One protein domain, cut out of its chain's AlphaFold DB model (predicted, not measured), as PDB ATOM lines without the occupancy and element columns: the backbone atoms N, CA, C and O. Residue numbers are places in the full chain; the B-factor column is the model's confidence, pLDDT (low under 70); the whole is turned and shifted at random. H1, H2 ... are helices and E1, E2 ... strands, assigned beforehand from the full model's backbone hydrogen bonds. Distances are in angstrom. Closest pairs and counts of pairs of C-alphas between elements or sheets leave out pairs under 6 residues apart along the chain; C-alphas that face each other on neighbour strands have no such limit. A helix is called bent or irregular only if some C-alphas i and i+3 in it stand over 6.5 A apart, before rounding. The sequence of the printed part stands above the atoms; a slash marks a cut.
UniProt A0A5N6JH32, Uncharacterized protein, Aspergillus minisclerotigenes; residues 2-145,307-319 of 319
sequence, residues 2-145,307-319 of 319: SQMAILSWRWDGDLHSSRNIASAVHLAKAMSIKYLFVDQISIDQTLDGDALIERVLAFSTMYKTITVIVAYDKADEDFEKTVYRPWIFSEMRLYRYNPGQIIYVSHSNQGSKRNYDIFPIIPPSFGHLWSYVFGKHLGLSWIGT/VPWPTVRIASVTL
ATOM      1  N   SER A   2     209.511 207.895 222.387       66.00
ATOM      2  CA  SER A   2     209.503 208.982 223.379       66.00
ATOM      3  C   SER A   2     210.889 209.112 224.019       66.00
ATOM      4  O   SER A   2     211.465 208.107 224.423       66.00
ATOM      5  N   GLN A   3     211.429 210.332 224.115       86.94
ATOM      6  CA  GLN A   3     212.689 210.597 224.837       86.94
ATOM      7  C   GLN A   3     212.482 210.697 226.356       86.94
ATOM      8  O   GLN A   3     213.456 210.812 227.099       86.94
ATOM      9  N   MET A   4     211.224 210.667 226.801       90.69
ATOM     10  CA  MET A   4     210.802 210.869 228.180       90.69
ATOM     11  C   MET A   4     209.976 209.680 228.663       90.69
ATOM     12  O   MET A   4     209.117 209.182 227.925       90.69
ATOM     13  N   ALA A   5     210.203 209.268 229.906       91.69
ATOM     14  CA  ALA A   5     209.350 208.322 230.608       91.69
ATOM     15  C   ALA A   5     209.135 208.736 232.062       91.69
ATOM     16  O   ALA A   5     209.995 209.384 232.655       91.69
ATOM     17  N   ILE A   6     208.004 208.331 232.630       92.50
ATOM     18  CA  ILE A   6     207.735 208.395 234.067       92.50
ATOM     19  C   ILE A   6     207.864 207.001 234.672       92.50
ATOM     20  O   ILE A   6     207.396 206.017 234.096       92.50
ATOM     21  N   LEU A   7     208.513 206.918 235.827       91.81
ATOM     22  CA  LEU A   7     208.569 205.719 236.640       91.81
ATOM     23  C   LEU A   7     207.364 205.701 237.584       91.81
ATOM     24  O   LEU A   7     207.272 206.523 238.489       91.81
ATOM     25  N   SER A   8     206.481 204.729 237.383       91.12
ATOM     26  CA  SER A   8     205.445 204.365 238.343       91.12
ATOM     27  C   SER A   8     206.053 203.411 239.361       91.12
ATOM     28  O   SER A   8     206.341 202.241 239.074       91.12
ATOM     29  N   TRP A   9     206.337 203.971 240.527       84.50
ATOM     30  CA  TRP A   9     207.033 203.341 241.638       84.50
ATOM     31  C   TRP A   9     206.593 204.086 242.897       84.50
ATOM     32  O   TRP A   9     206.885 205.266 243.049       84.50
ATOM     33  N   ARG A  10     205.846 203.420 243.777       74.88
ATOM     34  CA  ARG A  10     205.325 204.010 245.019       74.88
ATOM     35  C   ARG A  10     205.642 203.069 246.172       74.88
ATOM     36  O   ARG A  10     204.814 202.254 246.576       74.88
ATOM     37  N   TRP A  11     206.880 203.147 246.644       71.31
ATOM     38  CA  TRP A  11     207.352 202.417 247.816       71.31
ATOM     39  C   TRP A  11     207.746 203.410 248.902       71.31
ATOM     40  O   TRP A  11     208.492 204.347 248.630       71.31
ATOM     41  N   ASP A  12     207.295 203.169 250.131       49.34
ATOM     42  CA  ASP A  12     207.667 203.948 251.316       49.34
ATOM     43  C   ASP A  12     209.079 203.556 251.815       49.34
ATOM     44  O   ASP A  12     209.250 203.113 252.948       49.34
ATOM     45  N   GLY A  13     210.097 203.618 250.946       52.34
ATOM     46  CA  GLY A  13     211.441 203.103 251.231       52.34
ATOM     47  C   GLY A  13     212.588 204.018 250.803       52.34
ATOM     48  O   GLY A  13     212.412 204.938 250.007       52.34
ATOM     49  N   ASP A  14     213.782 203.727 251.329       54.94
ATOM     50  CA  ASP A  14     215.034 204.407 250.985       54.94
ATOM     51  C   ASP A  14     215.327 204.312 249.475       54.94
ATOM     52  O   ASP A  14     215.533 203.231 248.911       54.94
ATOM     53  N   LEU A  15     215.353 205.477 248.823       60.41
ATOM     54  CA  LEU A  15     215.609 205.631 247.395       60.41
ATOM     55  C   LEU A  15     216.999 205.103 247.001       60.41
ATOM     56  O   LEU A  15     217.183 204.630 245.878       60.41
ATOM     57  N   HIS A  16     217.973 205.158 247.919       57.94
ATOM     58  CA  HIS A  16     219.382 204.895 247.625       57.94
ATOM     59  C   HIS A  16     219.691 203.428 247.291       57.94
ATOM     60  O   HIS A  16     220.717 203.159 246.669       57.94
ATOM     61  N   SER A  17     218.795 202.491 247.625       63.31
ATOM     62  CA  SER A  17     219.011 201.046 247.420       63.31
ATOM     63  C   SER A  17     217.867 200.336 246.682       63.31
ATOM     64  O   SER A  17     217.774 199.105 246.692       63.31
ATOM     65  N   SER A  18     216.974 201.082 246.024       83.38
ATOM     66  CA  SER A  18     215.792 200.499 245.378       83.38
ATOM     67  C   SER A  18     216.149 199.734 244.097       83.38
ATOM     68  O   SER A  18     216.426 200.321 243.046       83.38
ATOM     69  N   ARG A  19     216.061 198.396 244.153       87.69
ATOM     70  CA  ARG A  19     216.214 197.515 242.978       87.69
ATOM     71  C   ARG A  19     215.210 197.840 241.872       87.69
ATOM     72  O   ARG A  19     215.548 197.749 240.696       87.69
ATOM     73  N   ASN A  20     214.005 198.279 242.225       88.88
ATOM     74  CA  ASN A  20     212.996 198.705 241.257       88.88
ATOM     75  C   ASN A  20     213.445 199.941 240.461       88.88
ATOM     76  O   ASN A  20     213.342 199.948 239.235       88.88
ATOM     77  N   ILE A  21     214.012 200.951 241.133       89.38
ATOM     78  CA  ILE A  21     214.561 202.138 240.456       89.38
ATOM     79  C   ILE A  21     215.761 201.744 239.595       89.38
ATOM     80  O   ILE A  21     215.813 202.115 238.424       89.38
ATOM     81  N   ALA A  22     216.695 200.949 240.129       89.62
ATOM     82  CA  ALA A  22     217.851 200.472 239.366       89.62
ATOM     83  C   ALA A  22     217.422 199.728 238.086       89.62
ATOM     84  O   ALA A  22     217.961 199.976 237.005       89.62
ATOM     85  N   SER A  23     216.387 198.890 238.188       91.12
ATOM     86  CA  SER A  23     215.799 198.149 237.068       91.12
ATOM     87  C   SER A  23     215.189 199.071 236.019       91.12
ATOM     88  O   SER A  23     215.439 198.914 234.821       91.12
ATOM     89  N   ALA A  24     214.427 200.070 236.465       92.44
ATOM     90  CA  ALA A  24     213.837 201.078 235.597       92.44
ATOM     91  C   ALA A  24     214.902 201.912 234.872       92.44
ATOM     92  O   ALA A  24     214.788 202.134 233.667       92.44
ATOM     93  N   VAL A  25     215.970 202.319 235.569       92.00
ATOM     94  CA  VAL A  25     217.100 203.056 234.981       92.00
ATOM     95  C   VAL A  25     217.841 202.199 233.955       92.00
ATOM     96  O   VAL A  25     218.164 202.690 232.872       92.00
ATOM     97  N   HIS A  26     218.096 200.921 234.255       92.94
ATOM     98  CA  HIS A  26     218.751 200.005 233.321       92.94
ATOM     99  C   HIS A  26     217.925 199.834 232.036       92.94
ATOM    100  O   HIS A  26     218.451 199.969 230.929       92.94
ATOM    101  N   LEU A  27     216.612 199.617 232.174       94.19
ATOM    102  CA  LEU A  27     215.693 199.546 231.041       94.19
ATOM    103  C   LEU A  27     215.658 200.863 230.247       94.19
ATOM    104  O   LEU A  27     215.735 200.839 229.020       94.19
ATOM    105  N   ALA A  28     215.579 202.008 230.931       93.25
ATOM    106  CA  ALA A  28     215.555 203.320 230.293       93.25
ATOM    107  C   ALA A  28     216.810 203.560 229.439       93.25
ATOM    108  O   ALA A  28     216.691 203.976 228.284       93.25
ATOM    109  N   LYS A  29     217.995 203.208 229.959       92.69
ATOM    110  CA  LYS A  29     219.264 203.263 229.215       92.69
ATOM    111  C   LYS A  29     219.247 202.354 227.988       92.69
ATOM    112  O   LYS A  29     219.567 202.814 226.895       92.69
ATOM    113  N   ALA A  30     218.820 201.099 228.142       93.31
ATOM    114  CA  ALA A  30     218.731 200.145 227.033       93.31
ATOM    115  C   ALA A  30     217.781 200.621 225.918       93.31
ATOM    116  O   ALA A  30     218.000 200.348 224.741       93.31
ATOM    117  N   MET A  31     216.742 201.375 226.281       92.56
ATOM    118  CA  MET A  31     215.778 201.961 225.349       92.56
ATOM    119  C   MET A  31     216.157 203.360 224.845       92.56
ATOM    120  O   MET A  31     215.377 203.964 224.110       92.56
ATOM    121  N   SER A  32     217.330 203.887 225.218       93.38
ATOM    122  CA  SER A  32     217.767 205.252 224.881       93.38
ATOM    123  C   SER A  32     216.775 206.349 225.314       93.38
ATOM    124  O   SER A  32     216.628 207.376 224.645       93.38
ATOM    125  N   ILE A  33     216.083 206.144 226.440       92.31
ATOM    126  CA  ILE A  33     215.247 207.164 227.083       92.31
ATOM    127  C   ILE A  33     216.183 208.178 227.752       92.31
ATOM    128  O   ILE A  33     217.028 207.805 228.563       92.31
ATOM    129  N   LYS A  34     216.044 209.462 227.400       90.06
ATOM    130  CA  LYS A  34     216.940 210.531 227.874       90.06
ATOM    131  C   LYS A  34     216.551 211.062 229.246       90.06
ATOM    132  O   LYS A  34     217.428 211.370 230.044       90.06
ATOM    133  N   TYR A  35     215.250 211.174 229.506       90.31
ATOM    134  CA  TYR A  35     214.717 211.724 230.749       90.31
ATOM    135  C   TYR A  35     213.790 210.704 231.405       90.31
ATOM    136  O   TYR A  35     212.778 210.311 230.820       90.31
ATOM    137  N   LEU A  36     214.147 210.271 232.614       88.94
ATOM    138  CA  LEU A  36     213.317 209.414 233.457       88.94
ATOM    139  C   LEU A  36     212.850 210.228 234.664       88.94
ATOM    140  O   LEU A  36     213.648 210.552 235.541       88.94
ATOM    141  N   PHE A  37     211.565 210.560 234.695       87.69
ATOM    142  CA  PHE A  37     210.934 211.211 235.836       87.69
ATOM    143  C   PHE A  37     210.614 210.151 236.882       87.69
ATOM    144  O   PHE A  37     209.855 209.225 236.607       87.69
ATOM    145  N   VAL A  38     211.204 210.270 238.068       81.81
ATOM    146  CA  VAL A  38     210.884 209.408 239.207       81.81
ATOM    147  C   VAL A  38     210.021 210.203 240.165       81.81
ATOM    148  O   VAL A  38     210.393 211.296 240.593       81.81
ATOM    149  N   ASP A  39     208.850 209.657 240.461       67.62
ATOM    150  CA  ASP A  39     207.890 210.249 241.375       67.62
ATOM    151  C   ASP A  39     208.387 210.136 242.824       67.62
ATOM    152  O   ASP A  39     208.110 209.182 243.544       67.62
ATOM    153  N   GLN A  40     209.192 211.114 243.225       58.66
ATOM    154  CA  GLN A  40     209.476 211.439 244.624       58.66
ATOM    155  C   GLN A  40     209.010 212.872 244.928       58.66
ATOM    156  O   GLN A  40     209.420 213.468 245.924       58.66
ATOM    157  N   ILE A  41     208.226 213.481 244.026       51.75
ATOM    158  CA  ILE A  41     208.004 214.923 244.050       51.75
ATOM    159  C   ILE A  41     207.202 215.286 245.294       51.75
ATOM    160  O   ILE A  41     206.033 214.939 245.453       51.75
ATOM    161  N   SER A  42     207.883 216.043 246.149       50.91
ATOM    162  CA  SER A  42     207.359 216.907 247.189       50.91
ATOM    163  C   SER A  42     206.367 217.884 246.568       50.91
ATOM    164  O   SER A  42     206.719 219.001 246.181       50.91
ATOM    165  N   ILE A  43     205.124 217.437 246.414       59.91
ATOM    166  CA  ILE A  43     204.013 218.354 246.216       59.91
ATOM    167  C   ILE A  43     203.999 219.241 247.453       59.91
ATOM    168  O   ILE A  43     204.058 218.714 248.566       59.91
ATOM    169  N   ASP A  44     203.986 220.554 247.248       61.69
ATOM    170  CA  ASP A  44     203.968 221.525 248.332       61.69
ATOM    171  C   ASP A  44     202.772 221.249 249.254       61.69
ATOM    172  O   ASP A  44     201.629 221.571 248.936       61.69
ATOM    173  N   GLN A  45     203.051 220.604 250.389       65.44
ATOM    174  CA  GLN A  45     202.050 220.225 251.385       65.44
ATOM    175  C   GLN A  45     201.536 221.442 252.165       65.44
ATOM    176  O   GLN A  45     200.656 221.289 253.006       65.44
ATOM    177  N   THR A  46     202.100 222.635 251.929       70.69
ATOM    178  CA  THR A  46     201.618 223.886 252.523       70.69
ATOM    179  C   THR A  46     200.461 224.504 251.738       70.69
ATOM    180  O   THR A  46     199.807 225.414 252.247       70.69
ATOM    181  N   LEU A  47     200.175 223.998 250.531       74.38
ATOM    182  CA  LEU A  47     199.003 224.390 249.754       74.38
ATOM    183  C   LEU A  47     197.706 223.983 250.464       74.38
ATOM    184  O   LEU A  47     197.641 222.958 251.148       74.38
ATOM    185  N   ASP A  48     196.657 224.777 250.256       76.25
ATOM    186  CA  ASP A  48     195.310 224.412 250.686       76.25
ATOM    187  C   ASP A  48     194.782 223.170 249.940       76.25
ATOM    188  O   ASP A  48     195.376 222.682 248.973       76.25
ATOM    189  N   GLY A  49     193.670 222.615 250.431       75.88
ATOM    190  CA  GLY A  49     193.145 221.333 249.959       75.88
ATOM    191  C   GLY A  49     192.887 221.287 248.453       75.88
ATOM    192  O   GLY A  49     193.267 220.305 247.813       75.88
ATOM    193  N   ASP A  50     192.301 222.339 247.886       81.56
ATOM    194  CA  ASP A  50     191.913 222.373 246.475       81.56
ATOM    195  C   ASP A  50     193.131 222.594 245.569       81.56
ATOM    196  O   ASP A  50     193.331 221.835 244.616       81.56
ATOM    197  N   ALA A  51     194.018 223.536 245.912       82.38
ATOM    198  CA  ALA A  51     195.255 223.759 245.163       82.38
ATOM    199  C   ALA A  51     196.172 222.525 245.195       82.38
ATOM    200  O   ALA A  51     196.825 222.189 244.200       82.38
ATOM    201  N   LEU A  52     196.204 221.809 246.322       84.12
ATOM    202  CA  LEU A  52     196.951 220.565 246.454       84.12
ATOM    203  C   LEU A  52     196.370 219.460 245.555       84.12
ATOM    204  O   LEU A  52     197.126 218.778 244.858       84.12
ATOM    205  N   ILE A  53     195.040 219.310 245.518       84.88
ATOM    206  CA  ILE A  53     194.353 218.368 244.620       84.88
ATOM    207  C   ILE A  53     194.685 218.676 243.155       84.88
ATOM    208  O   ILE A  53     195.043 217.761 242.409       84.88
ATOM    209  N   GLU A  54     194.635 219.944 242.741       86.19
ATOM    210  CA  GLU A  54     194.977 220.348 241.373       86.19
ATOM    211  C   GLU A  54     196.417 219.981 241.000       86.19
ATOM    212  O   GLU A  54     196.667 219.473 239.904       86.19
ATOM    213  N   ARG A  55     197.374 220.171 241.917       84.69
ATOM    214  CA  ARG A  55     198.780 219.800 241.692       84.69
ATOM    215  C   ARG A  55     198.969 218.293 241.561       84.69
ATOM    216  O   ARG A  55     199.673 217.861 240.646       84.69
ATOM    217  N   VAL A  56     198.323 217.496 242.418       84.62
ATOM    218  CA  VAL A  56     198.343 216.025 242.313       84.62
ATOM    219  C   VAL A  56     197.772 215.581 240.965       84.62
ATOM    220  O   VAL A  56     198.358 214.739 240.278       84.62
ATOM    221  N   LEU A  57     196.639 216.162 240.562       85.50
ATOM    222  CA  LEU A  57     195.980 215.855 239.297       85.50
ATOM    223  C   LEU A  57     196.850 216.220 238.094       85.50
ATOM    224  O   LEU A  57     197.005 215.402 237.185       85.50
ATOM    225  N   ALA A  58     197.452 217.411 238.108       86.12
ATOM    226  CA  ALA A  58     198.354 217.880 237.064       86.12
ATOM    227  C   ALA A  58     199.568 216.955 236.918       86.12
ATOM    228  O   ALA A  58     199.888 216.536 235.806       86.12
ATOM    229  N   PHE A  59     200.196 216.558 238.027       84.62
ATOM    230  CA  PHE A  59     201.299 215.597 238.008       84.62
ATOM    231  C   PHE A  59     200.859 214.242 237.428       84.62
ATOM    232  O   PHE A  59     201.511 213.683 236.544       84.62
ATOM    233  N   SER A  60     199.689 213.754 237.851       86.62
ATOM    234  CA  SER A  60     199.123 212.473 237.418       86.62
ATOM    235  C   SER A  60     198.843 212.402 235.907       86.62
ATOM    236  O   SER A  60     198.713 211.310 235.349       86.62
ATOM    237  N   THR A  61     198.786 213.541 235.202       88.94
ATOM    238  CA  THR A  61     198.661 213.571 233.733       88.94
ATOM    239  C   THR A  61     199.860 212.949 233.013       88.94
ATOM    240  O   THR A  61     199.700 212.451 231.896       88.94
ATOM    241  N   MET A  62     201.041 212.887 233.637       87.94
ATOM    242  CA  MET A  62     202.216 212.241 233.041       87.94
ATOM    243  C   MET A  62     201.982 210.749 232.783       87.94
ATOM    244  O   MET A  62     202.323 210.251 231.708       87.94
ATOM    245  N   TYR A  63     201.277 210.060 233.687       91.25
ATOM    246  CA  TYR A  63     200.874 208.659 233.511       91.25
ATOM    247  C   TYR A  63     199.928 208.433 232.322       91.25
ATOM    248  O   TYR A  63     199.745 207.293 231.894       91.25
ATOM    249  N   LYS A  64     199.345 209.501 231.762       91.25
ATOM    250  CA  LYS A  64     198.461 209.468 230.587       91.25
ATOM    251  C   LYS A  64     199.125 209.951 229.298       91.25
ATOM    252  O   LYS A  64     198.507 209.838 228.251       91.25
ATOM    253  N   THR A  65     200.319 210.539 229.344       88.81
ATOM    254  CA  THR A  65     200.854 211.316 228.205       88.81
ATOM    255  C   THR A  65     202.214 210.842 227.711       88.81
ATOM    256  O   THR A  65     202.479 210.930 226.513       88.81
ATOM    257  N   ILE A  66     203.063 210.309 228.590       90.88
ATOM    258  CA  ILE A  66     204.406 209.830 228.235       90.88
ATOM    259  C   ILE A  66     204.566 208.340 228.533       90.88
ATOM    260  O   ILE A  66     203.717 207.730 229.179       90.88
ATOM    261  N   THR A  67     205.651 207.731 228.050       93.81
ATOM    262  CA  THR A  67     205.970 206.328 228.350       93.81
ATOM    263  C   THR A  67     205.991 206.098 229.861       93.81
ATOM    264  O   THR A  67     206.612 206.863 230.593       93.81
ATOM    265  N   VAL A  68     205.346 205.030 230.321       94.88
ATOM    266  CA  VAL A  68     205.348 204.638 231.733       94.88
ATOM    267  C   VAL A  68     206.245 203.421 231.896       94.88
ATOM    268  O   VAL A  68     206.015 202.396 231.254       94.88
ATOM    269  N   ILE A  69     207.254 203.517 232.755       95.00
ATOM    270  CA  ILE A  69     208.002 202.361 233.249       95.00
ATOM    271  C   ILE A  69     207.405 201.985 234.600       95.00
ATOM    272  O   ILE A  69     207.273 202.835 235.471       95.00
ATOM    273  N   VAL A  70     207.022 200.727 234.775       94.62
ATOM    274  CA  VAL A  70     206.343 200.232 235.975       94.62
ATOM    275  C   VAL A  70     207.267 199.264 236.700       94.62
ATOM    276  O   VAL A  70     207.689 198.281 236.094       94.62
ATOM    277  N   ALA A  71     207.570 199.513 237.976       93.12
ATOM    278  CA  ALA A  71     208.500 198.689 238.753       93.12
ATOM    279  C   ALA A  71     207.944 198.382 240.156       93.12
ATOM    280  O   ALA A  71     208.063 199.185 241.088       93.12
ATOM    281  N   TYR A  72     207.321 197.207 240.291       92.00
ATOM    282  CA  TYR A  72     206.538 196.797 241.468       92.00
ATOM    283  C   TYR A  72     206.999 195.475 242.094       92.00
ATOM    284  O   TYR A  72     206.241 194.854 242.831       92.00
ATOM    285  N   ASP A  73     208.217 195.024 241.818       89.56
ATOM    286  CA  ASP A  73     208.717 193.803 242.447       89.56
ATOM    287  C   ASP A  73     209.070 194.049 243.917       89.56
ATOM    288  O   ASP A  73     209.754 195.018 244.249       89.56
ATOM    289  N   LYS A  74     208.640 193.151 244.806       86.88
ATOM    290  CA  LYS A  74     209.005 193.168 246.224       86.88
ATOM    291  C   LYS A  74     209.107 191.762 246.787       86.88
ATOM    292  O   LYS A  74     208.115 191.065 246.953       86.88
ATOM    293  N   ALA A  75     210.335 191.361 247.101       80.88
ATOM    294  CA  ALA A  75     210.679 189.982 247.435       80.88
ATOM    295  C   ALA A  75     209.887 189.393 248.621       80.88
ATOM    296  O   ALA A  75     209.641 188.191 248.638       80.88
ATOM    297  N   ASP A  76     209.499 190.219 249.587       83.62
ATOM    298  CA  ASP A  76     208.850 189.846 250.846       83.62
ATOM    299  C   ASP A  76     207.331 190.100 250.870       83.62
ATOM    300  O   ASP A  76     206.696 189.923 251.908       83.62
ATOM    301  N   GLU A  77     206.720 190.484 249.746       86.25
ATOM    302  CA  GLU A  77     205.281 190.747 249.661       86.25
ATOM    303  C   GLU A  77     204.648 190.042 248.457       86.25
ATOM    304  O   GLU A  77     205.267 189.859 247.406       86.25
ATOM    305  N   ASP A  78     203.384 189.643 248.610       88.31
ATOM    306  CA  ASP A  78     202.591 189.164 247.483       88.31
ATOM    307  C   ASP A  78     202.428 190.298 246.456       88.31
ATOM    308  O   ASP A  78     202.048 191.428 246.787       88.31
ATOM    309  N   PHE A  79     202.690 189.986 245.190       89.81
ATOM    310  CA  PHE A  79     202.516 190.928 244.094       89.81
ATOM    311  C   PHE A  79     201.084 191.469 244.037       89.81
ATOM    312  O   PHE A  79     200.886 192.651 243.764       89.81
ATOM    313  N   GLU A  80     200.089 190.630 244.344       90.38
ATOM    314  CA  GLU A  80     198.691 191.048 244.411       90.38
ATOM    315  C   GLU A  80     198.503 192.174 245.440       90.38
ATOM    316  O   GLU A  80     197.957 193.227 245.113       90.38
ATOM    317  N   LYS A  81     199.026 192.002 246.658       90.06
ATOM    318  CA  LYS A  81     198.949 193.025 247.712       90.06
ATOM    319  C   LYS A  81     199.612 194.329 247.285       90.06
ATOM    320  O   LYS A  81     199.064 195.399 247.535       90.06
ATOM    321  N   THR A  82     200.737 194.232 246.579       90.50
ATOM    322  CA  THR A  82     201.464 195.390 246.049       90.50
ATOM    323  C   THR A  82     200.612 196.198 245.073       90.50
ATOM    324  O   THR A  82     200.396 197.389 245.279       90.50
ATOM    325  N   VAL A  83     200.088 195.567 244.018       91.50
ATOM    326  CA  VAL A  83     199.359 196.286 242.957       91.50
ATOM    327  C   VAL A  83     197.974 196.769 243.382       91.50
ATOM    328  O   VAL A  83     197.422 197.672 242.759       91.50
ATOM    329  N   TYR A  84     197.415 196.199 244.452       91.69
ATOM    330  CA  TYR A  84     196.186 196.698 245.059       91.69
ATOM    331  C   TYR A  84     196.408 197.863 246.028       91.69
ATOM    332  O   TYR A  84     195.409 198.419 246.480       91.69
ATOM    333  N   ARG A  85     197.644 198.292 246.329       91.44
ATOM    334  CA  ARG A  85     197.884 199.519 247.114       91.44
ATOM    335  C   ARG A  85     197.202 200.718 246.432       91.44
ATOM    336  O   ARG A  85     197.375 200.882 245.224       91.44
ATOM    337  N   PRO A  86     196.449 201.569 247.156       92.56
ATOM    338  CA  PRO A  86     195.562 202.566 246.542       92.56
ATOM    339  C   PRO A  86     196.217 203.496 245.515       92.56
ATOM    340  O   PRO A  86     195.663 203.699 244.435       92.56
ATOM    341  N   TRP A  87     197.404 204.024 245.820       90.69
ATOM    342  CA  TRP A  87     198.144 204.902 244.910       90.69
ATOM    343  C   TRP A  87     198.599 204.175 243.640       90.69
ATOM    344  O   TRP A  87     198.326 204.650 242.541       90.69
ATOM    345  N   ILE A  88     199.183 202.979 243.778       91.56
ATOM    346  CA  ILE A  88     199.577 202.134 242.637       91.56
ATOM    347  C   ILE A  88     198.357 201.787 241.777       91.56
ATOM    348  O   ILE A  88     198.392 201.909 240.553       91.56
ATOM    349  N   PHE A  89     197.252 201.395 242.412       93.00
ATOM    350  CA  PHE A  89     196.018 201.054 241.715       93.00
ATOM    351  C   PHE A  89     195.439 202.262 240.962       93.00
ATOM    352  O   PHE A  89     194.966 202.120 239.832       93.00
ATOM    353  N   SER A  90     195.511 203.459 241.553       92.44
ATOM    354  CA  SER A  90     195.136 204.718 240.900       92.44
ATOM    355  C   SER A  90     195.984 204.978 239.657       92.44
ATOM    356  O   SER A  90     195.435 205.146 238.567       92.44
ATOM    357  N   GLU A  91     197.313 204.905 239.774       92.44
ATOM    358  CA  GLU A  91     198.243 205.077 238.651       92.44
ATOM    359  C   GLU A  91     197.952 204.078 237.523       92.44
ATOM    360  O   GLU A  91     197.777 204.475 236.368       92.44
ATOM    361  N   MET A  92     197.783 202.795 237.860       93.38
ATOM    362  CA  MET A  92     197.453 201.737 236.901       93.38
ATOM    363  C   MET A  92     196.187 202.032 236.099       93.38
ATOM    364  O   MET A  92     196.134 201.761 234.894       93.38
ATOM    365  N   ARG A  93     195.175 202.636 236.726       92.62
ATOM    366  CA  ARG A  93     193.956 203.064 236.032       92.62
ATOM    367  C   ARG A  93     194.206 204.225 235.078       92.62
ATOM    368  O   ARG A  93     193.611 204.244 234.003       92.62
ATOM    369  N   LEU A  94     195.100 205.157 235.409       92.50
ATOM    370  CA  LEU A  94     195.453 206.270 234.519       92.50
ATOM    371  C   LEU A  94     196.148 205.786 233.244       92.50
ATOM    372  O   LEU A  94     195.922 206.362 232.179       92.50
ATOM    373  N   TYR A  95     196.905 204.686 233.315       92.81
ATOM    374  CA  TYR A  95     197.567 204.114 232.139       92.81
ATOM    375  C   TYR A  95     196.591 203.752 231.015       92.81
ATOM    376  O   TYR A  95     196.979 203.701 229.850       92.81
ATOM    377  N   ARG A  96     195.313 203.513 231.342       90.38
ATOM    378  CA  ARG A  96     194.253 203.204 230.377       90.38
ATOM    379  C   ARG A  96     194.124 204.247 229.266       90.38
ATOM    380  O   ARG A  96     193.706 203.897 228.163       90.38
ATOM    381  N   TYR A  97     194.447 205.497 229.584       91.00
ATOM    382  CA  TYR A  97     194.375 206.647 228.685       91.00
ATOM    383  C   TYR A  97     195.711 206.957 228.007       91.00
ATOM    384  O   TYR A  97     195.797 207.933 227.268       91.00
ATOM    385  N   ASN A  98     196.757 206.175 228.277       90.31
ATOM    386  CA  ASN A  98     198.096 206.451 227.785       90.31
ATOM    387  C   ASN A  98     198.227 206.063 226.298       90.31
ATOM    388  O   ASN A  98     198.100 204.881 225.972       90.31
ATOM    389  N   PRO A  99     198.511 207.009 225.382       84.31
ATOM    390  CA  PRO A  99     198.705 206.701 223.965       84.31
ATOM    391  C   PRO A  99     200.098 206.115 223.670       84.31
ATOM    392  O   PRO A  99     200.358 205.647 222.564       84.31
ATOM    393  N   GLY A 100     201.015 206.183 224.636       82.12
ATOM    394  CA  GLY A 100     202.371 205.664 224.561       82.12
ATOM    395  C   GLY A 100     202.484 204.193 224.971       82.12
ATOM    396  O   GLY A 100     201.592 203.370 224.760       82.12
ATOM    397  N   GLN A 101     203.649 203.851 225.524       90.50
ATOM    398  CA  GLN A 101     203.961 202.495 225.979       90.50
ATOM    399  C   GLN A 101     203.954 202.421 227.503       90.50
ATOM    400  O   GLN A 101     204.535 203.276 228.168       90.50
ATOM    401  N   ILE A 102     203.368 201.351 228.028       94.38
ATOM    402  CA  ILE A 102     203.471 200.935 229.426       94.38
ATOM    403  C   ILE A 102     204.429 199.752 229.458       94.38
ATOM    404  O   ILE A 102     204.197 198.741 228.793       94.38
ATOM    405  N   ILE A 103     205.522 199.865 230.197       95.38
ATOM    406  CA  ILE A 103     206.570 198.852 230.233       95.38
ATOM    407  C   ILE A 103     206.767 198.430 231.673       95.38
ATOM    408  O   ILE A 103     207.363 199.154 232.464       95.38
ATOM    409  N   TYR A 104     206.268 197.250 232.010       95.62
ATOM    410  CA  TYR A 104     206.548 196.657 233.304       95.62
ATOM    411  C   TYR A 104     207.932 196.014 233.286       95.62
ATOM    412  O   TYR A 104     208.223 195.189 232.416       95.62
ATOM    413  N   VAL A 105     208.781 196.426 234.224       94.44
ATOM    414  CA  VAL A 105     210.134 195.912 234.411       94.44
ATOM    415  C   VAL A 105     210.187 195.079 235.685       94.44
ATOM    416  O   VAL A 105     209.779 195.529 236.753       94.44
ATOM    417  N   SER A 106     210.687 193.856 235.556       91.75
ATOM    418  CA  SER A 106     210.833 192.917 236.663       91.75
ATOM    419  C   SER A 106     212.302 192.581 236.900       91.75
ATOM    420  O   SER A 106     213.061 192.407 235.948       91.75
ATOM    421  N   HIS A 107     212.680 192.464 238.170       89.81
ATOM    422  CA  HIS A 107     213.989 191.987 238.624       89.81
ATOM    423  C   HIS A 107     213.900 190.725 239.494       89.81
ATOM    424  O   HIS A 107     214.921 190.138 239.841       89.81
ATOM    425  N   SER A 108     212.698 190.308 239.905       88.56
ATOM    426  CA  SER A 108     212.458 189.084 240.688       88.56
ATOM    427  C   SER A 108     211.393 188.175 240.076       88.56
ATOM    428  O   SER A 108     210.931 187.232 240.714       88.56
ATOM    429  N   ASN A 109     210.997 188.451 238.836       89.06
ATOM    430  CA  ASN A 109     210.004 187.712 238.069       89.06
ATOM    431  C   ASN A 109     208.604 187.648 238.708       89.06
ATOM    432  O   ASN A 109     207.832 186.763 238.359       89.06
ATOM    433  N   GLN A 110     208.242 188.537 239.638       89.94
ATOM    434  CA  GLN A 110     206.947 188.436 240.326       89.94
ATOM    435  C   GLN A 110     205.780 188.730 239.379       89.94
ATOM    436  O   GLN A 110     204.943 187.859 239.132       89.94
ATOM    437  N   GLY A 111     205.747 189.922 238.786       89.00
ATOM    438  CA  GLY A 111     204.711 190.305 237.825       89.00
ATOM    439  C   GLY A 111     204.940 189.750 236.415       89.00
ATOM    440  O   GLY A 111     203.980 189.630 235.650       89.00
ATOM    441  N   SER A 112     206.176 189.370 236.062       90.69
ATOM    442  CA  SER A 112     206.502 188.754 234.763       90.69
ATOM    443  C   SER A 112     206.377 187.229 234.762       90.69
ATOM    444  O   SER A 112     206.550 186.599 233.714       90.69
ATOM    445  N   LYS A 113     206.023 186.621 235.899       90.44
ATOM    446  CA  LYS A 113     205.650 185.209 235.955       90.44
ATOM    447  C   LYS A 113     204.409 184.974 235.099       90.44
ATOM    448  O   LYS A 113     203.424 185.709 235.195       90.44
ATOM    449  N   ARG A 114     204.445 183.916 234.286       86.38
ATOM    450  CA  ARG A 114     203.251 183.420 233.600       86.38
ATOM    451  C   ARG A 114     202.408 182.580 234.552       86.38
ATOM    452  O   ARG A 114     202.931 181.708 235.243       86.38
ATOM    453  N   ASN A 115     201.111 182.839 234.571       73.88
ATOM    454  CA  ASN A 115     200.114 182.064 235.279       73.88
ATOM    455  C   ASN A 115     199.305 181.256 234.255       73.88
ATOM    456  O   ASN A 115     198.616 181.832 233.414       73.88
ATOM    457  N   TYR A 116     199.440 179.930 234.303       65.25
ATOM    458  CA  TYR A 116     198.800 179.001 233.367       65.25
ATOM    459  C   TYR A 116     197.451 178.460 233.880       65.25
ATOM    460  O   TYR A 116     196.715 177.856 233.103       65.25
ATOM    461  N   ASP A 117     197.082 178.728 235.140       56.44
ATOM    462  CA  ASP A 117     195.824 178.274 235.752       56.44
ATOM    463  C   ASP A 117     194.654 179.216 235.403       56.44
ATOM    464  O   ASP A 117     194.146 179.964 236.245       56.44
ATOM    465  N   ILE A 118     194.229 179.225 234.134       52.22
ATOM    466  CA  ILE A 118     193.214 180.163 233.623       52.22
ATOM    467  C   ILE A 118     191.898 179.436 233.267       52.22
ATOM    468  O   ILE A 118     191.844 178.654 232.326       52.22
ATOM    469  N   PHE A 119     190.805 179.770 233.965       51.25
ATOM    470  CA  PHE A 119     189.400 179.480 233.600       51.25
ATOM    471  C   PHE A 119     188.535 180.753 233.802       51.25
ATOM    472  O   PHE A 119     188.910 181.619 234.595       51.25
ATOM    473  N   PRO A 120     187.409 180.952 233.079       49.75
ATOM    474  CA  PRO A 120     187.412 181.682 231.815       49.75
ATOM    475  C   PRO A 120     186.520 182.930 231.869       49.75
ATOM    476  O   PRO A 120     185.305 182.815 231.797       49.75
ATOM    477  N   ILE A 121     187.116 184.121 231.926       51.38
ATOM    478  CA  ILE A 121     186.613 185.321 231.231       51.38
ATOM    479  C   ILE A 121     187.859 186.144 230.897       51.38
ATOM    480  O   ILE A 121     188.178 187.115 231.576       51.38
ATOM    481  N   ILE A 122     188.632 185.695 229.909       53.06
ATOM    482  CA  ILE A 122     189.678 186.536 229.322       53.06
ATOM    483  C   ILE A 122     188.928 187.620 228.542       53.06
ATOM    484  O   ILE A 122     188.183 187.264 227.624       53.06
ATOM    485  N   PRO A 123     189.066 188.918 228.866       53.62
ATOM    486  CA  PRO A 123     188.626 189.951 227.946       53.62
ATOM    487  C   PRO A 123     189.410 189.721 226.644       53.62
ATOM    488  O   PRO A 123     190.644 189.726 226.704       53.62
ATOM    489  N   PRO A 124     188.754 189.492 225.489       49.53
ATOM    490  CA  PRO A 124     189.425 189.095 224.243       49.53
ATOM    491  C   PRO A 124     190.605 190.000 223.864       49.53
ATOM    492  O   PRO A 124     191.559 189.574 223.222       49.53
ATOM    493  N   SER A 125     190.557 191.248 224.319       57.28
ATOM    494  CA  SER A 125     191.516 192.306 224.055       57.28
ATOM    495  C   SER A 125     192.821 192.273 224.853       57.28
ATOM    496  O   SER A 125     193.753 192.977 224.479       57.28
ATOM    497  N   PHE A 126     192.927 191.496 225.937       60.50
ATOM    498  CA  PHE A 126     194.173 191.408 226.716       60.50
ATOM    499  C   PHE A 126     195.147 190.340 226.203       60.50
ATOM    500  O   PHE A 126     196.329 190.364 226.559       60.50
ATOM    501  N   GLY A 127     194.669 189.421 225.357       68.19
ATOM    502  CA  GLY A 127     195.477 188.416 224.667       68.19
ATOM    503  C   GLY A 127     196.546 187.764 225.552       68.19
ATOM    504  O   GLY A 127     196.282 187.299 226.660       68.19
ATOM    505  N   HIS A 128     197.784 187.765 225.058       75.56
ATOM    506  CA  HIS A 128     198.941 187.162 225.721       75.56
ATOM    507  C   HIS A 128     199.341 187.855 227.040       75.56
ATOM    508  O   HIS A 128     199.921 187.208 227.911       75.56
ATOM    509  N   LEU A 129     199.015 189.139 227.238       82.19
ATOM    510  CA  LEU A 129     199.367 189.871 228.465       82.19
ATOM    511  C   LEU A 129     198.620 189.343 229.690       82.19
ATOM    512  O   LEU A 129     199.184 189.346 230.778       82.19
ATOM    513  N   TRP A 130     197.398 188.828 229.516       81.44
ATOM    514  CA  TRP A 130     196.622 188.232 230.611       81.44
ATOM    515  C   TRP A 130     197.317 187.026 231.253       81.44
ATOM    516  O   TRP A 130     197.086 186.722 232.421       81.44
ATOM    517  N   SER A 131     198.181 186.342 230.494       84.75
ATOM    518  CA  SER A 131     198.963 185.220 231.016       84.75
ATOM    519  C   SER A 131     200.017 185.658 232.028       84.75
ATOM    520  O   SER A 131     200.492 184.823 232.784       84.75
ATOM    521  N   TYR A 132     200.378 186.940 232.083       89.75
ATOM    522  CA  TYR A 132     201.322 187.467 233.062       89.75
ATOM    523  C   TYR A 132     200.597 187.999 234.290       89.75
ATOM    524  O   TYR A 132     199.554 188.643 234.170       89.75
ATOM    525  N   VAL A 133     201.187 187.795 235.469       90.69
ATOM    526  CA  VAL A 133     200.621 188.273 236.741       90.69
ATOM    527  C   VAL A 133     200.344 189.783 236.687       90.69
ATOM    528  O   VAL A 133     199.226 190.205 236.989       90.69
ATOM    529  N   PHE A 134     201.292 190.597 236.205       92.88
ATOM    530  CA  PHE A 134     201.079 192.039 236.033       92.88
ATOM    531  C   PHE A 134     199.921 192.352 235.078       92.88
ATOM    532  O   PHE A 134     199.040 193.142 235.414       92.88
ATOM    533  N   GLY A 135     199.883 191.710 233.906       90.56
ATOM    534  CA  GLY A 135     198.846 191.964 232.904       90.56
ATOM    535  C   GLY A 135     197.443 191.590 233.390       90.56
ATOM    536  O   GLY A 135     196.495 192.334 233.132       90.56
ATOM    537  N   LYS A 136     197.313 190.504 234.164       87.25
ATOM    538  CA  LYS A 136     196.066 190.130 234.849       87.25
ATOM    539  C   LYS A 136     195.595 191.245 235.787       87.25
ATOM    540  O   LYS A 136     194.459 191.697 235.661       87.25
ATOM    541  N   HIS A 137     196.440 191.706 236.712       89.94
ATOM    542  CA  HIS A 137     196.040 192.743 237.673       89.94
ATOM    543  C   HIS A 137     195.797 194.103 237.010       89.94
ATOM    544  O   HIS A 137     194.862 194.802 237.394       89.94
ATOM    545  N   LEU A 138     196.556 194.444 235.964       91.19
ATOM    546  CA  LEU A 138     196.307 195.635 235.154       91.19
ATOM    547  C   LEU A 138     194.916 195.590 234.518       91.19
ATOM    548  O   LEU A 138     194.145 196.538 234.659       91.19
ATOM    549  N   GLY A 139     194.541 194.469 233.902       86.50
ATOM    550  CA  GLY A 139     193.204 194.314 233.336       86.50
ATOM    551  C   GLY A 139     192.091 194.318 234.373       86.50
ATOM    552  O   GLY A 139     191.070 194.970 234.155       86.50
ATOM    553  N   LEU A 140     192.302 193.681 235.528       85.31
ATOM    554  CA  LEU A 140     191.365 193.755 236.654       85.31
ATOM    555  C   LEU A 140     191.186 195.199 237.151       85.31
ATOM    556  O   LEU A 140     190.059 195.603 237.431       85.31
ATOM    557  N   SER A 141     192.261 195.994 237.197       88.75
ATOM    558  CA  SER A 141     192.188 197.404 237.597       88.75
ATOM    559  C   SER A 141     191.351 198.254 236.638       88.75
ATOM    560  O   SER A 141     190.687 199.195 237.073       88.75
ATOM    561  N   TRP A 142     191.331 197.900 235.348       88.06
ATOM    562  CA  TRP A 142     190.601 198.645 234.323       88.06
ATOM    563  C   TRP A 142     189.118 198.295 234.234       88.06
ATOM    564  O   TRP A 142     188.324 199.138 233.825       88.06
ATOM    565  N   ILE A 143     188.734 197.074 234.614       82.31
ATOM    566  CA  ILE A 143     187.323 196.652 234.638       82.31
ATOM    567  C   ILE A 143     186.653 196.869 236.000       82.31
ATOM    568  O   ILE A 143     185.428 196.828 236.086       82.31
ATOM    569  N   GLY A 144     187.446 197.028 237.062       81.00
ATOM    570  CA  GLY A 144     186.969 197.246 238.425       81.00
ATOM    571  C   GLY A 144     186.861 198.723 238.799       81.00
ATOM    572  O   GLY A 144     186.931 199.614 237.952       81.00
ATOM    573  N   THR A 145     186.731 198.970 240.098       87.31
ATOM    574  CA  THR A 145     186.762 200.298 240.726       87.31
ATOM    575  C   THR A 145     187.707 200.277 241.928       87.31
ATOM    576  O   THR A 145     188.374 199.271 242.187       87.31
ATOM    577  N   VAL A 307     188.019 204.379 224.104       81.44
ATOM    578  CA  VAL A 307     189.469 204.611 224.232       81.44
ATOM    579  C   VAL A 307     190.217 203.348 223.794       81.44
ATOM    580  O   VAL A 307     189.945 202.281 224.345       81.44
ATOM    581  N   PRO A 308     191.185 203.409 222.863       81.00
ATOM    582  CA  PRO A 308     191.952 202.230 222.457       81.00
ATOM    583  C   PRO A 308     192.796 201.686 223.616       81.00
ATOM    584  O   PRO A 308     193.126 202.419 224.550       81.00
ATOM    585  N   TRP A 309     193.141 200.398 223.584       81.94
ATOM    586  CA  TRP A 309     194.036 199.833 224.596       81.94
ATOM    587  C   TRP A 309     195.454 200.383 224.443       81.94
ATOM    588  O   TRP A 309     195.953 200.464 223.316       81.94
ATOM    589  N   PRO A 310     196.128 200.718 225.554       88.12
ATOM    590  CA  PRO A 310     197.511 201.157 225.498       88.12
ATOM    591  C   PRO A 310     198.426 199.982 225.130       88.12
ATOM    592  O   PRO A 310     198.118 198.812 225.376       88.12
ATOM    593  N   THR A 311     199.597 200.289 224.571       90.12
ATOM    594  CA  THR A 311     200.604 199.259 224.290       90.12
ATOM    595  C   THR A 311     201.302 198.863 225.587       90.12
ATOM    596  O   THR A 311     201.991 199.688 226.184       90.12
ATOM    597  N   VAL A 312     201.182 197.601 226.003       92.19
ATOM    598  CA  VAL A 312     201.845 197.082 227.212       92.19
ATOM    599  C   VAL A 312     202.960 196.107 226.839       92.19
ATOM    600  O   VAL A 312     202.771 195.210 226.016       92.19
ATOM    601  N   ARG A 313     204.129 196.263 227.463       93.06
ATOM    602  CA  ARG A 313     205.293 195.379 227.323       93.06
ATOM    603  C   ARG A 313     205.768 194.913 228.692       93.06
ATOM    604  O   ARG A 313     205.625 195.617 229.686       93.06
ATOM    605  N   ILE A 314     206.369 193.730 228.716       92.44
ATOM    606  CA  ILE A 314     207.020 193.169 229.897       92.44
ATOM    607  C   ILE A 314     208.497 193.002 229.569       92.44
ATOM    608  O   ILE A 314     208.844 192.425 228.537       92.44
ATOM    609  N   ALA A 315     209.345 193.532 230.438       92.38
ATOM    610  CA  ALA A 315     210.789 193.413 230.387       92.38
ATOM    611  C   ALA A 315     211.283 192.762 231.681       92.38
ATOM    612  O   ALA A 315     210.743 193.007 232.758       92.38
ATOM    613  N   SER A 316     212.318 191.941 231.565       87.62
ATOM    614  CA  SER A 316     213.047 191.410 232.712       87.62
ATOM    615  C   SER A 316     214.471 191.938 232.653       87.62
ATOM    616  O   SER A 316     215.045 192.029 231.564       87.62
ATOM    617  N   VAL A 317     215.020 192.305 233.801       86.25
ATOM    618  CA  VAL A 317     216.401 192.762 233.936       86.25
ATOM    619  C   VAL A 317     217.105 191.951 235.012       86.25
ATOM    620  O   VAL A 317     216.538 191.646 236.058       86.25
ATOM    621  N   THR A 318     218.360 191.619 234.741       81.81
ATOM    622  CA  THR A 318     219.273 191.043 235.726       81.81
ATOM    623  C   THR A 318     220.161 192.181 236.215       81.81
ATOM    624  O   THR A 318     220.827 192.805 235.389       81.81
ATOM    625  N   LEU A 319     220.098 192.490 237.512       71.19
ATOM    626  CA  LEU A 319     220.874 193.559 238.152       71.19
ATOM    627  C   LEU A 319     222.208 193.066 238.702       71.19
ATOM    628  O   LEU A 319     222.228 191.930 239.232       71.19
TER     629      LEU A 319
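AT A GLANCE: This is residues 2 to 145 and 307 to 319 of the 319 residues of an uncharacterized protein of Aspergillus minisclerotigenes (UniProt A0A5N6JH32). A strongly twisted sheet of five parallel strands forms the core; it curls round helix H1 on one face, while H5, with the short H3 touching it, covers part of the opposite face. The hairpin of H6 and H7 meets H5, and H2 lies toward one end of the longest axis, with the link of residues 107 to 123 toward the other. The 157 printed residues include seven named helices and five named strands, in the order E1 H1 E2 H2 H3 E3 H4 H5 E4 H6 H7 E5; the sheet's order is E2 E1 E3 E4 E5, and the class is mixed. The whole is compact, with a radius of gyration of the C-alphas of 15.6 A and spans of 50 by 34 by 32 A.

HOW THE PARTS SIT: Start at E1, residues 4 to 8; its neighbours are E2, residues 35 to 38, with N 5 and O 35 at 2.9 A, and E3, residues 67 to 70, with N 6 and O 67 at 2.9 A. Next come E4, residues 101 to 106, with N 103 and O 68 at 2.8 A, and E5, residues 311 to 316, with N 102 and O 311 at 2.8 A; these four pairs are within hydrogen-bond range. H1, residues 19 to 30, is on the sheet, the C-alphas of Ala 24 and Ile 69 being its closest to E3, 6.4 A apart. E1, H1, E2 form a strand-helix-strand unit, parallel neighbour strands with a helix between, as do E3, H4 of residues 79 to 83, H5 of residues 86 to 97, and E4. E2, H2 of residues 49 to 60, H3 of residues 62 to 65, and E3 form a split one, with E1 between its strands; the three crossovers are right-handed. H1 and H5 on opposite faces give three layers, helices on both faces of the sheet. H3 touches H5, closest at C-alphas 64 and 97, 5.3 A. H7, residues 133 to 143, only grazes the sheet and touches H5, about perpendicular at 76 degrees, closest at C-alphas 93 and 142, 5.8 A. H6, residues 124 to 131, is irregular, with C-alphas 125 and 128 9.2 A apart; it forms a helical hairpin with H7, closest at C-alphas 130 and 136, 4.7 A. Every O i to N i+4 pair is within hydrogen-bond range in H1, H2, H4 and H7, 6 of 8 in H5 and 1 of 4 in H6, which has 3 of 5 O i to N i+3 pairs; H3 is too short for an O i to N i+4 pair.

IN THESE COORDINATES: Find C-alpha 4 at (210.802, 210.869, 228.180), where E1 begins. H1 runs 16.4 A, H2 16.5 A, H5 18.4 A and E5 17.0 A, ending at C-alpha 316, (213.047, 191.410, 232.712).

THE WHOLE: The C-alphas of Thr 46 and Phe 119, the two farthest apart, are 49.8 A apart. Residues 146 to 306 are not printed, and C-alphas 145 and 307 stand 17.3 A apart across that cut. Of the links printed whole, E4 to H6 is long. Confidence is under 70 at residues 2, 12 to 17, 39 to 45 and 116 to 127.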